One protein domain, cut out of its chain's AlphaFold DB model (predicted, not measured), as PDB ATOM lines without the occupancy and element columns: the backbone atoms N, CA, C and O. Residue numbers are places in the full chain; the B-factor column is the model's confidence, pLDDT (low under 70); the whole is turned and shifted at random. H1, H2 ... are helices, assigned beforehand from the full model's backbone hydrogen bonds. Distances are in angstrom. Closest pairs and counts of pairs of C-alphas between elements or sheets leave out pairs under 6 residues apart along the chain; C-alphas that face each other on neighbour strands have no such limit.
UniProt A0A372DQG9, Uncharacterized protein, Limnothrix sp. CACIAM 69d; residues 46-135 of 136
ATOM      1  N   LEU A  46     216.825 238.291 269.320       76.31
ATOM      2  CA  LEU A  46     215.960 237.207 269.762       76.31
ATOM      3  C   LEU A  46     216.725 236.092 270.494       76.31
ATOM      4  O   LEU A  46     216.420 235.813 271.648       76.31
ATOM      5  N   GLU A  47     217.759 235.495 269.888       81.12
ATOM      6  CA  GLU A  47     218.521 234.401 270.523       81.12
ATOM      7  C   GLU A  47     219.172 234.855 271.832       81.12
ATOM      8  O   GLU A  47     219.194 234.118 272.818       81.12
ATOM      9  N   ARG A  48     219.654 236.104 271.885       82.25
ATOM     10  CA  ARG A  48     220.207 236.672 273.122       82.25
ATOM     11  C   ARG A  48     219.144 236.886 274.195       82.25
ATOM     12  O   ARG A  48     219.440 236.680 275.373       82.25
ATOM     13  N   ALA A  49     217.941 237.310 273.813       84.12
ATOM     14  CA  ALA A  49     216.830 237.461 274.744       84.12
ATOM     15  C   ALA A  49     216.392 236.093 275.293       84.12
ATOM     16  O   ALA A  49     216.308 235.936 276.512       84.12
ATOM     17  N   ILE A  50     216.239 235.088 274.424       85.00
ATOM     18  CA  ILE A  50     215.882 233.711 274.799       85.00
ATOM     19  C   ILE A  50     216.927 233.126 275.751       85.00
ATOM     20  O   ILE A  50     216.586 232.724 276.861       85.00
ATOM     21  N   ALA A  51     218.216 233.178 275.398       85.88
ATOM     22  CA  ALA A  51     219.287 232.649 276.245       85.88
ATOM     23  C   ALA A  51     219.363 233.349 277.616       85.88
ATOM     24  O   ALA A  51     219.761 232.751 278.622       85.88
ATOM     25  N   ARG A  52     218.997 234.637 277.683       85.44
ATOM     26  CA  ARG A  52     218.918 235.375 278.949       85.44
ATOM     27  C   ARG A  52     217.741 234.909 279.804       85.44
ATOM     28  O   ARG A  52     217.919 234.769 281.012       85.44
ATOM     29  N   ILE A  53     216.582 234.667 279.198       85.88
ATOM     30  CA  ILE A  53     215.398 234.131 279.878       85.88
ATOM     31  C   ILE A  53     215.667 232.710 280.376       85.88
ATOM     32  O   ILE A  53     215.444 232.444 281.553       85.88
ATOM     33  N   GLU A  54     216.226 231.830 279.542       86.81
ATOM     34  CA  GLU A  54     216.559 230.442 279.899       86.81
ATOM     35  C   GLU A  54     217.387 230.345 281.179       86.81
ATOM     36  O   GLU A  54     217.084 229.552 282.068       86.81
ATOM     37  N   ARG A  55     218.412 231.197 281.302       86.31
ATOM     38  CA  ARG A  55     219.289 231.244 282.482       86.31
ATOM     39  C   ARG A  55     218.570 231.659 283.762       86.31
ATOM     40  O   ARG A  55     219.044 231.346 284.851       86.31
ATOM     41  N   LEU A  56     217.488 232.422 283.643       85.81
ATOM     42  CA  LEU A  56     216.702 232.906 284.777       85.81
ATOM     43  C   LEU A  56     215.510 231.998 285.080       85.81
ATOM     44  O   LEU A  56     215.045 231.988 286.214       85.81
ATOM     45  N   LEU A  57     215.053 231.217 284.104       83.62
ATOM     46  CA  LEU A  57     213.889 230.349 284.223       83.62
ATOM     47  C   LEU A  57     214.086 229.272 285.298       83.62
ATOM     48  O   LEU A  57     213.256 229.137 286.192       83.62
ATOM     49  N   ASP A  58     215.215 228.562 285.253       80.88
ATOM     50  CA  ASP A  58     215.520 227.480 286.195       80.88
ATOM     51  C   ASP A  58     215.513 227.941 287.665       80.88
ATOM     52  O   ASP A  58     214.800 227.337 288.470       80.88
ATOM     53  N   PRO A  59     216.233 229.016 288.059       81.69
ATOM     54  CA  PRO A  59     216.180 229.479 289.439       81.69
ATOM     55  C   PRO A  59     214.784 229.953 289.849       81.69
ATOM     56  O   PRO A  59     214.411 229.717 290.991       81.69
ATOM     57  N   ILE A  60     213.998 230.559 288.950       81.81
ATOM     58  CA  ILE A  60     212.635 231.023 289.258       81.81
ATOM     59  C   ILE A  60     211.709 229.842 289.551       81.81
ATOM     60  O   ILE A  60     211.067 229.818 290.601       81.81
ATOM     61  N   LEU A  61     211.687 228.839 288.668       79.75
ATOM     62  CA  LEU A  61     210.840 227.656 288.835       79.75
ATOM     63  C   LEU A  61     211.168 226.904 290.132       79.75
ATOM     64  O   LEU A  61     210.257 226.465 290.833       79.75
ATOM     65  N   LEU A  62     212.455 226.815 290.481       79.81
ATOM     66  CA  LEU A  62     212.913 226.187 291.721       79.81
ATOM     67  C   LEU A  62     212.553 227.000 292.974       79.81
ATOM     68  O   LEU A  62     212.274 226.408 294.014       79.81
ATOM     69  N   THR A  63     212.568 228.336 292.912       76.25
ATOM     70  CA  THR A  63     212.270 229.181 294.084       76.25
ATOM     71  C   THR A  63     210.785 229.397 294.352       76.25
ATOM     72  O   THR A  63     210.425 229.709 295.482       76.25
ATOM     73  N   SER A  64     209.931 229.273 293.338       65.94
ATOM     74  CA  SER A  64     208.532 229.717 293.413       65.94
ATOM     75  C   SER A  64     207.514 228.591 293.622       65.94
ATOM     76  O   SER A  64     206.323 228.845 293.500       65.94
ATOM     77  N   ASP A  65     207.955 227.359 293.900       70.69
ATOM     78  CA  ASP A  65     207.111 226.142 293.960       70.69
ATOM     79  C   ASP A  65     206.339 225.852 292.645       70.69
ATOM     80  O   ASP A  65     205.502 224.958 292.560       70.69
ATOM     81  N   LEU A  66     206.673 226.584 291.574       71.94
ATOM     82  CA  LEU A  66     206.080 226.477 290.235       71.94
ATOM     83  C   LEU A  66     206.620 225.278 289.450       71.94
ATOM     84  O   LEU A  66     206.066 224.920 288.417       71.94
ATOM     85  N   ALA A  67     207.691 224.641 289.927       70.06
ATOM     86  CA  ALA A  67     208.307 223.491 289.266       70.06
ATOM     87  C   ALA A  67     207.349 222.298 289.078       70.06
ATOM     88  O   ALA A  67     207.598 221.464 288.210       70.06
ATOM     89  N   GLN A  68     206.287 222.192 289.888       69.75
ATOM     90  CA  GLN A  68     205.292 221.117 289.776       69.75
ATOM     91  C   GLN A  68     204.094 221.485 288.890       69.75
ATOM     92  O   GLN A  68     203.482 220.590 288.313       69.75
ATOM     93  N   SER A  69     203.754 222.772 288.785       70.44
ATOM     94  CA  SER A  69     202.565 223.259 288.069       70.44
ATOM     95  C   SER A  69     202.867 223.800 286.673       70.44
ATOM     96  O   SER A  69     201.957 223.933 285.858       70.44
ATOM     97  N   VAL A  70     204.134 224.097 286.375       77.62
ATOM     98  CA  VAL A  70     204.559 224.681 285.103       77.62
ATOM     99  C   VAL A  70     205.550 223.763 284.398       77.62
ATOM    100  O   VAL A  70     206.643 223.503 284.901       77.62
ATOM    101  N   ASP A  71     205.206 223.328 283.184       82.56
ATOM    102  CA  ASP A  71     206.176 222.681 282.303       82.56
ATOM    103  C   ASP A  71     207.135 223.738 281.744       82.56
ATOM    104  O   ASP A  71     206.753 224.640 280.992       82.56
ATOM    105  N   ARG A  72     208.414 223.605 282.109       83.44
ATOM    106  CA  ARG A  72     209.505 224.474 281.660       83.44
ATOM    107  C   ARG A  72     209.536 224.628 280.140       83.44
ATOM    108  O   ARG A  72     209.782 225.727 279.653       83.44
ATOM    109  N   SER A  73     209.342 223.539 279.400       83.44
ATOM    110  CA  SER A  73     209.455 223.531 277.937       83.44
ATOM    111  C   SER A  73     208.312 224.314 277.305       83.44
ATOM    112  O   SER A  73     208.537 225.090 276.380       83.44
ATOM    113  N   VAL A  74     207.106 224.167 277.858       82.75
ATOM    114  CA  VAL A  74     205.908 224.879 277.400       82.75
ATOM    115  C   VAL A  74     206.007 226.369 277.718       82.75
ATOM    116  O   VAL A  74     205.754 227.201 276.848       82.75
ATOM    117  N   LEU A  75     206.452 226.725 278.929       83.50
ATOM    118  CA  LEU A  75     206.667 228.123 279.306       83.50
ATOM    119  C   LEU A  75     207.751 228.782 278.439       83.50
ATOM    120  O   LEU A  75     207.587 229.923 278.010       83.50
ATOM    121  N   LEU A  76     208.847 228.069 278.160       85.69
ATOM    122  CA  LEU A  76     209.906 228.561 277.283       85.69
ATOM    123  C   LEU A  76     209.380 228.821 275.870       85.69
ATOM    124  O   LEU A  76     209.640 229.883 275.311       85.69
ATOM    125  N   GLN A  77     208.628 227.870 275.318       85.19
ATOM    126  CA  GLN A  77     208.042 228.001 273.993       85.19
ATOM    127  C   GLN A  77     207.089 229.201 273.927       85.19
ATOM    128  O   GLN A  77     207.195 230.013 273.013       85.19
ATOM    129  N   HIS A  78     206.231 229.380 274.935       83.25
ATOM    130  CA  HIS A  78     205.334 230.534 275.014       83.25
ATOM    131  C   HIS A  78     206.111 231.863 275.061       83.25
ATOM    132  O   HIS A  78     205.769 232.821 274.370       83.25
ATOM    133  N   LEU A  79     207.184 231.937 275.855       84.56
ATOM    134  CA  LEU A  79     208.036 233.128 275.928       84.56
ATOM    135  C   LEU A  79     208.766 233.396 274.608       84.56
ATOM    136  O   LEU A  79     208.933 234.554 274.230       84.56
ATOM    137  N   GLN A  80     209.182 232.349 273.899       85.31
ATOM    138  CA  GLN A  80     209.786 232.473 272.580       85.31
ATOM    139  C   GLN A  80     208.782 233.020 271.556       85.31
ATOM    140  O   GLN A  80     209.108 233.974 270.858       85.31
ATOM    141  N   GLU A  81     207.559 232.490 271.516       85.94
ATOM    142  CA  GLU A  81     206.496 232.963 270.618       85.94
ATOM    143  C   GLU A  81     206.161 234.448 270.861       85.94
ATOM    144  O   GLU A  81     206.013 235.218 269.910       85.94
ATOM    145  N   LEU A  82     206.128 234.888 272.127       82.94
ATOM    146  CA  LEU A  82     205.946 236.303 272.482       82.94
ATOM    147  C   LEU A  82     207.092 237.193 271.979       82.94
ATOM    148  O   LEU A  82     206.853 238.307 271.517       82.94
ATOM    149  N   LEU A  83     208.334 236.714 272.069       84.19
ATOM    150  CA  LEU A  83     209.513 237.452 271.612       84.19
ATOM    151  C   LEU A  83     209.639 237.487 270.087       84.19
ATOM    152  O   LEU A  83     210.119 238.478 269.540       84.19
ATOM    153  N   GLU A  84     209.210 236.430 269.399       82.31
ATOM    154  CA  GLU A  84     209.166 236.381 267.935       82.31
ATOM    155  C   GLU A  84     208.118 237.346 267.368       82.31
ATOM    156  O   GLU A  84     208.335 237.938 266.311       82.31
ATOM    157  N   GLY A  85     207.008 237.544 268.088       78.94
ATOM    158  CA  GLY A  85     205.943 238.473 267.712       78.94
ATOM    159  C   GLY A  85     206.241 239.953 267.974       78.94
ATOM    160  O   GLY A  85     205.557 240.804 267.404       78.94
ATOM    161  N   ASP A  86     207.239 240.278 268.804       77.81
ATOM    162  CA  ASP A  86     207.495 241.649 269.255       77.81
ATOM    163  C   ASP A  86     208.998 241.950 269.444       77.81
ATOM    164  O   ASP A  86     209.667 241.530 270.399       77.81
ATOM    165  N   SER A  87     209.541 242.751 268.524       74.25
ATOM    166  CA  SER A  87     210.939 243.185 268.553       74.25
ATOM    167  C   SER A  87     211.266 244.147 269.698       74.25
ATOM    168  O   SER A  87     212.419 244.194 270.144       74.25
ATOM    169  N   ASP A  88     210.283 244.907 270.184       79.12
ATOM    170  CA  ASP A  88     210.465 245.845 271.289       79.12
ATOM    171  C   ASP A  88     210.557 245.085 272.616       79.12
ATOM    172  O   ASP A  88     211.397 245.418 273.459       79.12
ATOM    173  N   LEU A  89     209.802 243.988 272.767       80.00
ATOM    174  CA  LEU A  89     209.955 243.062 273.896       80.00
ATOM    175  C   LEU A  89     211.348 242.426 273.931       80.00
ATOM    176  O   LEU A  89     211.958 242.357 275.000       80.00
ATOM    177  N   CYS A  90     211.904 242.039 272.779       82.19
ATOM    178  CA  CYS A  90     213.285 241.555 272.707       82.19
ATOM    179  C   CYS A  90     214.285 242.582 273.255       82.19
ATOM    180  O   CYS A  90     215.165 242.238 274.051       82.19
ATOM    181  N   GLN A  91     214.158 243.854 272.866       79.94
ATOM    182  CA  GLN A  91     215.022 244.906 273.405       79.94
ATOM    183  C   GLN A  91     214.778 245.155 274.894       79.94
ATOM    184  O   GLN A  91     215.742 245.307 275.647       79.94
ATOM    185  N   ALA A  92     213.521 245.143 275.341       83.06
ATOM    186  CA  ALA A  92     213.171 245.324 276.743       83.06
ATOM    187  C   ALA A  92     213.796 244.235 277.630       83.06
ATOM    188  O   ALA A  92     214.403 244.560 278.652       83.06
ATOM    189  N   VAL A  93     213.751 242.966 277.213       85.00
ATOM    190  CA  VAL A  93     214.391 241.841 277.924       85.00
ATOM    191  C   VAL A  93     215.906 242.024 278.026       85.00
ATOM    192  O   VAL A  93     216.517 241.726 279.058       85.00
ATOM    193  N   LEU A  94     216.538 242.542 276.972       82.62
ATOM    194  CA  LEU A  94     217.980 242.777 276.950       82.62
ATOM    195  C   LEU A  94     218.405 243.991 277.791       82.62
ATOM    196  O   LEU A  94     219.498 243.974 278.361       82.62
ATOM    197  N   GLN A  95     217.568 245.022 277.903       84.31
ATOM    198  CA  GLN A  95     217.900 246.263 278.615       84.31
ATOM    199  C   GLN A  95     217.432 246.287 280.076       84.31
ATOM    200  O   GLN A  95     217.992 247.027 280.886       84.31
ATOM    201  N   GLN A  96     216.432 245.480 280.443       84.69
ATOM    202  CA  GLN A  96     215.917 245.435 281.809       84.69
ATOM    203  C   GLN A  96     216.955 244.938 282.820       84.69
ATOM    204  O   GLN A  96     217.877 244.178 282.509       84.69
ATOM    205  N   SER A  97     216.772 245.345 284.079       88.62
ATOM    206  CA  SER A  97     217.545 244.800 285.193       88.62
ATOM    207  C   SER A  97     217.204 243.322 285.413       88.62
ATOM    208  O   SER A  97     216.077 242.889 285.170       88.62
ATOM    209  N   THR A  98     218.164 242.536 285.903       85.12
ATOM    210  CA  THR A  98     217.949 241.110 286.195       85.12
ATOM    211  C   THR A  98     216.807 240.882 287.186       85.12
ATOM    212  O   THR A  98     216.039 239.945 287.010       85.12
ATOM    213  N   GLU A  99     216.657 241.740 288.195       83.50
ATOM    214  CA  GLU A  99     215.594 241.613 289.200       83.50
ATOM    215  C   GLU A  99     214.210 241.918 288.614       83.50
ATOM    216  O   GLU A  99     213.254 241.188 288.864       83.50
ATOM    217  N   SER A 100     214.110 242.943 287.761       83.56
ATOM    218  CA  SER A 100     212.869 243.244 287.034       83.56
ATOM    219  C   SER A 100     212.480 242.108 286.089       83.56
ATOM    220  O   SER A 100     211.319 241.712 286.055       83.56
ATOM    221  N   LEU A 101     213.459 241.553 285.370       84.88
ATOM    222  CA  LEU A 101     213.236 240.461 284.427       84.88
ATOM    223  C   LEU A 101     212.827 239.167 285.143       84.88
ATOM    224  O   LEU A 101     211.902 238.494 284.701       84.88
ATOM    225  N   LYS A 102     213.455 238.843 286.281       84.56
ATOM    226  CA  LYS A 102     213.045 237.702 287.113       84.56
ATOM    227  C   LYS A 102     211.597 237.825 287.566       84.56
ATOM    228  O   LYS A 102     210.854 236.856 287.477       84.56
ATOM    229  N   LYS A 103     211.199 239.014 288.029       84.31
ATOM    230  CA  LYS A 103     209.819 239.269 288.439       84.31
ATOM    231  C   LYS A 103     208.850 239.070 287.272       84.31
ATOM    232  O   LYS A 103     207.880 238.348 287.429       84.31
ATOM    233  N   ALA A 104     209.145 239.640 286.103       84.00
ATOM    234  CA  ALA A 104     208.293 239.492 284.924       84.00
ATOM    235  C   ALA A 104     208.139 238.023 284.490       84.00
ATOM    236  O   ALA A 104     207.029 237.576 284.220       84.00
ATOM    237  N   ILE A 105     209.232 237.252 284.476       84.12
ATOM    238  CA  ILE A 105     209.189 235.816 284.157       84.12
ATOM    239  C   ILE A 105     208.366 235.050 285.203       84.12
ATOM    240  O   ILE A 105     207.575 234.186 284.832       84.12
ATOM    241  N   ALA A 106     208.513 235.371 286.492       84.06
ATOM    242  CA  ALA A 106     207.724 234.752 287.556       84.06
ATOM    243  C   ALA A 106     206.226 235.074 287.425       84.06
ATOM    244  O   ALA A 106     205.405 234.167 287.519       84.06
ATOM    245  N   ASP A 107     205.873 236.331 287.147       83.31
ATOM    246  CA  ASP A 107     204.483 236.758 286.950       83.31
ATOM    247  C   ASP A 107     203.844 236.020 285.752       83.31
ATOM    248  O   ASP A 107     202.720 235.526 285.857       83.31
ATOM    249  N   ILE A 108     204.581 235.861 284.642       84.19
ATOM    250  CA  ILE A 108     204.131 235.081 283.473       84.19
ATOM    251  C   ILE A 108     203.981 233.597 283.828       84.19
ATOM    252  O   ILE A 108     202.991 232.976 283.454       84.19
ATOM    253  N   ALA A 109     204.929 233.022 284.572       80.25
ATOM    254  CA  ALA A 109     204.868 231.625 284.988       80.25
ATOM    255  C   ALA A 109     203.666 231.344 285.909       80.25
ATOM    256  O   ALA A 109     202.997 230.328 285.745       80.25
ATOM    257  N   ILE A 110     203.346 232.261 286.830       81.69
ATOM    258  CA  ILE A 110     202.158 232.178 287.694       81.69
ATOM    259  C   ILE A 110     200.880 232.264 286.857       81.69
ATOM    260  O   ILE A 110     199.973 231.453 287.039       81.69
ATOM    261  N   ALA A 111     200.809 233.218 285.924       79.94
ATOM    262  CA  ALA A 111     199.666 233.337 285.024       79.94
ATOM    263  C   ALA A 111     199.479 232.060 284.187       79.94
ATOM    264  O   ALA A 111     198.357 231.579 284.052       79.94
ATOM    265  N   HIS A 112     200.578 231.475 283.700       78.56
ATOM    266  CA  HIS A 112     200.566 230.235 282.931       78.56
ATOM    267  C   HIS A 112     200.088 229.032 283.759       78.56
ATOM    268  O   HIS A 112     199.263 228.241 283.289       78.56
ATOM    269  N   ALA A 113     200.554 228.911 285.007       76.06
ATOM    270  CA  ALA A 113     200.078 227.897 285.947       76.06
ATOM    271  C   ALA A 113     198.566 228.032 286.180       76.06
ATOM    272  O   ALA A 113     197.830 227.064 286.017       76.06
ATOM    273  N   ALA A 114     198.093 229.253 286.452       75.56
ATOM    274  CA  ALA A 114     196.678 229.529 286.680       75.56
ATOM    275  C   ALA A 114     195.816 229.203 285.450       75.56
ATOM    276  O   ALA A 114     194.758 228.591 285.583       75.56
ATOM    277  N   THR A 115     196.269 229.549 284.238       72.12
ATOM    278  CA  THR A 115     195.554 229.167 283.010       72.12
ATOM    279  C   THR A 115     195.524 227.660 282.808       72.12
ATOM    280  O   THR A 115     194.492 227.129 282.408       72.12
ATOM    281  N   THR A 116     196.618 226.965 283.125       68.81
ATOM    282  CA  THR A 116     196.707 225.508 282.981       68.81
ATOM    283  C   THR A 116     195.757 224.813 283.954       68.81
ATOM    284  O   THR A 116     194.987 223.947 283.540       68.81
ATOM    285  N   GLU A 117     195.733 225.244 285.218       67.44
ATOM    286  CA  GLU A 117     194.796 224.748 286.232       67.44
ATOM    287  C   GLU A 117     193.332 224.984 285.836       67.44
ATOM    288  O   GLU A 117     192.512 224.074 285.962       67.44
ATOM    289  N   LEU A 118     192.998 226.163 285.298       64.06
ATOM    290  CA  LEU A 118     191.651 226.455 284.796       64.06
ATOM    291  C   LEU A 118     191.275 225.541 283.626       64.06
ATOM    292  O   LEU A 118     190.185 224.982 283.618       64.06
ATOM    293  N   THR A 119     192.173 225.319 282.664       64.75
ATOM    294  CA  THR A 119     191.898 224.407 281.539       64.75
ATOM    295  C   THR A 119     191.821 222.931 281.927       64.75
ATOM    296  O   THR A 119     191.201 222.153 281.206       64.75
ATOM    297  N   GLN A 120     192.441 222.524 283.038       64.94
ATOM    298  CA  GLN A 120     192.378 221.145 283.531       64.94
ATOM    299  C   GLN A 120     191.144 220.885 284.404       64.94
ATOM    300  O   GLN A 120     190.633 219.765 284.408       64.94
ATOM    301  N   ASN A 121     190.664 221.902 285.127       61.03
ATOM    302  CA  ASN A 121     189.567 221.768 286.088       61.03
ATOM    303  C   ASN A 121     188.206 222.242 285.564       61.03
ATOM    304  O   ASN A 121     187.188 221.833 286.119       61.03
ATOM    305  N   CYS A 122     188.167 223.080 284.526       53.97
ATOM    306  CA  CYS A 122     186.924 223.579 283.943       53.97
ATOM    307  C   CYS A 122     186.623 222.890 282.613       53.97
ATOM    308  O   CYS A 122     187.494 222.687 281.763       53.97
ATOM    309  N   THR A 123     185.354 222.556 282.411       68.06
ATOM    310  CA  THR A 123     184.863 222.090 281.113       68.06
ATOM    311  C   THR A 123     184.864 223.240 280.099       68.06
ATOM    312  O   THR A 123     184.821 224.416 280.464       68.06
ATOM    313  N   ALA A 124     184.910 222.924 278.799       61.41
ATOM    314  CA  ALA A 124     184.943 223.939 277.739       61.41
ATOM    315  C   ALA A 124     183.749 224.919 277.794       61.41
ATOM    316  O   ALA A 124     183.880 226.053 277.346       61.41
ATOM    317  N   GLU A 125     182.613 224.501 278.363       61.12
ATOM    318  CA  GLU A 125     181.427 225.343 278.565       61.12
ATOM    319  C   GLU A 125     181.619 226.363 279.705       61.12
ATOM    320  O   GLU A 125     181.272 227.530 279.543       61.12
ATOM    321  N   GLU A 126     182.269 225.983 280.810       61.53
ATOM    322  CA  GLU A 126     182.535 226.877 281.954       61.53
ATOM    323  C   GLU A 126     183.601 227.943 281.638       61.53
ATOM    324  O   GLU A 126     183.529 229.074 282.120       61.53
ATOM    325  N   LEU A 127     184.579 227.615 280.785       60.28
ATOM    326  CA  LEU A 127     185.589 228.578 280.324       60.28
ATOM    327  C   LEU A 127     184.986 229.678 279.434       60.28
ATOM    328  O   LEU A 127     185.453 230.817 279.467       60.28
ATOM    329  N   VAL A 128     183.944 229.352 278.661       64.44
ATOM    330  CA  VAL A 128     183.218 230.326 277.830       64.44
ATOM    331  C   VAL A 128     182.381 231.262 278.704       64.44
ATOM    332  O   VAL A 128     182.443 232.474 278.507       64.44
ATOM    333  N   GLU A 129     181.687 230.746 279.724       62.56
ATOM    334  CA  GLU A 129     180.951 231.591 280.680       62.56
ATOM    335  C   GLU A 129     181.876 232.551 281.447       62.56
ATOM    336  O   GLU A 129     181.554 233.729 281.609       62.56
ATOM    337  N   LEU A 130     183.060 232.099 281.874       60.34
ATOM    338  CA  LEU A 130     184.030 232.966 282.555       60.34
ATOM    339  C   LEU A 130     184.572 234.080 281.640       60.34
ATOM    340  O   LEU A 130     184.773 235.208 282.102       60.34
ATOM    341  N   ALA A 131     184.761 233.803 280.347       61.00
ATOM    342  CA  ALA A 131     185.165 234.809 279.364       61.00
ATOM    343  C   ALA A 131     184.061 235.858 279.104       61.00
ATOM    344  O   ALA A 131     184.354 237.046 278.930       61.00
ATOM    345  N   GLU A 132     182.789 235.449 279.131       60.03
ATOM    346  CA  GLU A 132     181.639 236.356 279.014       60.03
ATOM    347  C   GLU A 132     181.436 237.235 280.260       60.03
ATOM    348  O   GLU A 132     180.981 238.375 280.155       60.03
ATOM    349  N   ILE A 133     181.809 236.747 281.447       61.28
ATOM    350  CA  ILE A 133     181.723 237.526 282.692       61.28
ATOM    351  C   ILE A 133     182.811 238.609 282.751       61.28
ATOM    352  O   ILE A 133     182.540 239.713 283.217       61.28
ATOM    353  N   GLY A 134     184.022 238.334 282.255       52.12
ATOM    354  CA  GLY A 134     185.142 239.287 282.266       52.12
ATOM    355  C   GLY A 134     185.050 240.431 281.245       52.12
ATOM    356  O   GLY A 134     185.872 241.342 281.277       52.12
ATOM    357  N   THR A 135     184.074 240.390 280.334       50.72
ATOM    358  CA  THR A 135     183.865 241.392 279.269       50.72
ATOM    359  C   THR A 135     182.706 242.362 279.543       50.72
ATOM    360  O   THR A 135     182.402 243.201 278.690       50.72
TER     361      THR A 135
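AT A GLANCE: This is residues 46 to 135 of the 136 residues of an uncharacterized protein of Limnothrix sp. CACIAM 69d (UniProt A0A372DQG9). Long H4 crosses a hairpin, H1 and H2, with short H3 at one end, and reaches beyond to H5. The printed part has 90 residues, 75 of them in five named helices, H1 to H5 in order along the chain, with no named strand; its class is all helix. The whole is only just loose, close to compact: radius of gyration of the C-alphas 14.7 A, spans 41, 28 and 20 A.

HOW THE PARTS SIT: Start at H1, residues 46 to 63, in a hairpin with H2, residues 72 to 85. Its residues 46 to 52 alone touch H3, residues 87 to 95, closest at C-alphas 49 and 90, 5.8 A. Its residues 53 to 61 alone touch H4, residues 98 to 121, closest at C-alphas 60 and 106, 6.4 A. H5, residues 124 to 133, is apart from H1, H2 and H3. Every O i to N i+4 pair is within hydrogen-bond range in H2, H3 and H4, 11 of 14 in H1, 5 of 6 in H5.

IN THESE COORDINATES: Find H1's first C-alpha at (215.960, 237.207, 269.762) and H5's last at (181.723, 237.526, 282.692); H4 runs 34.3 A.

THE WHOLE: Residues 64, 68 and 116 to 135 have pLDDT under 70.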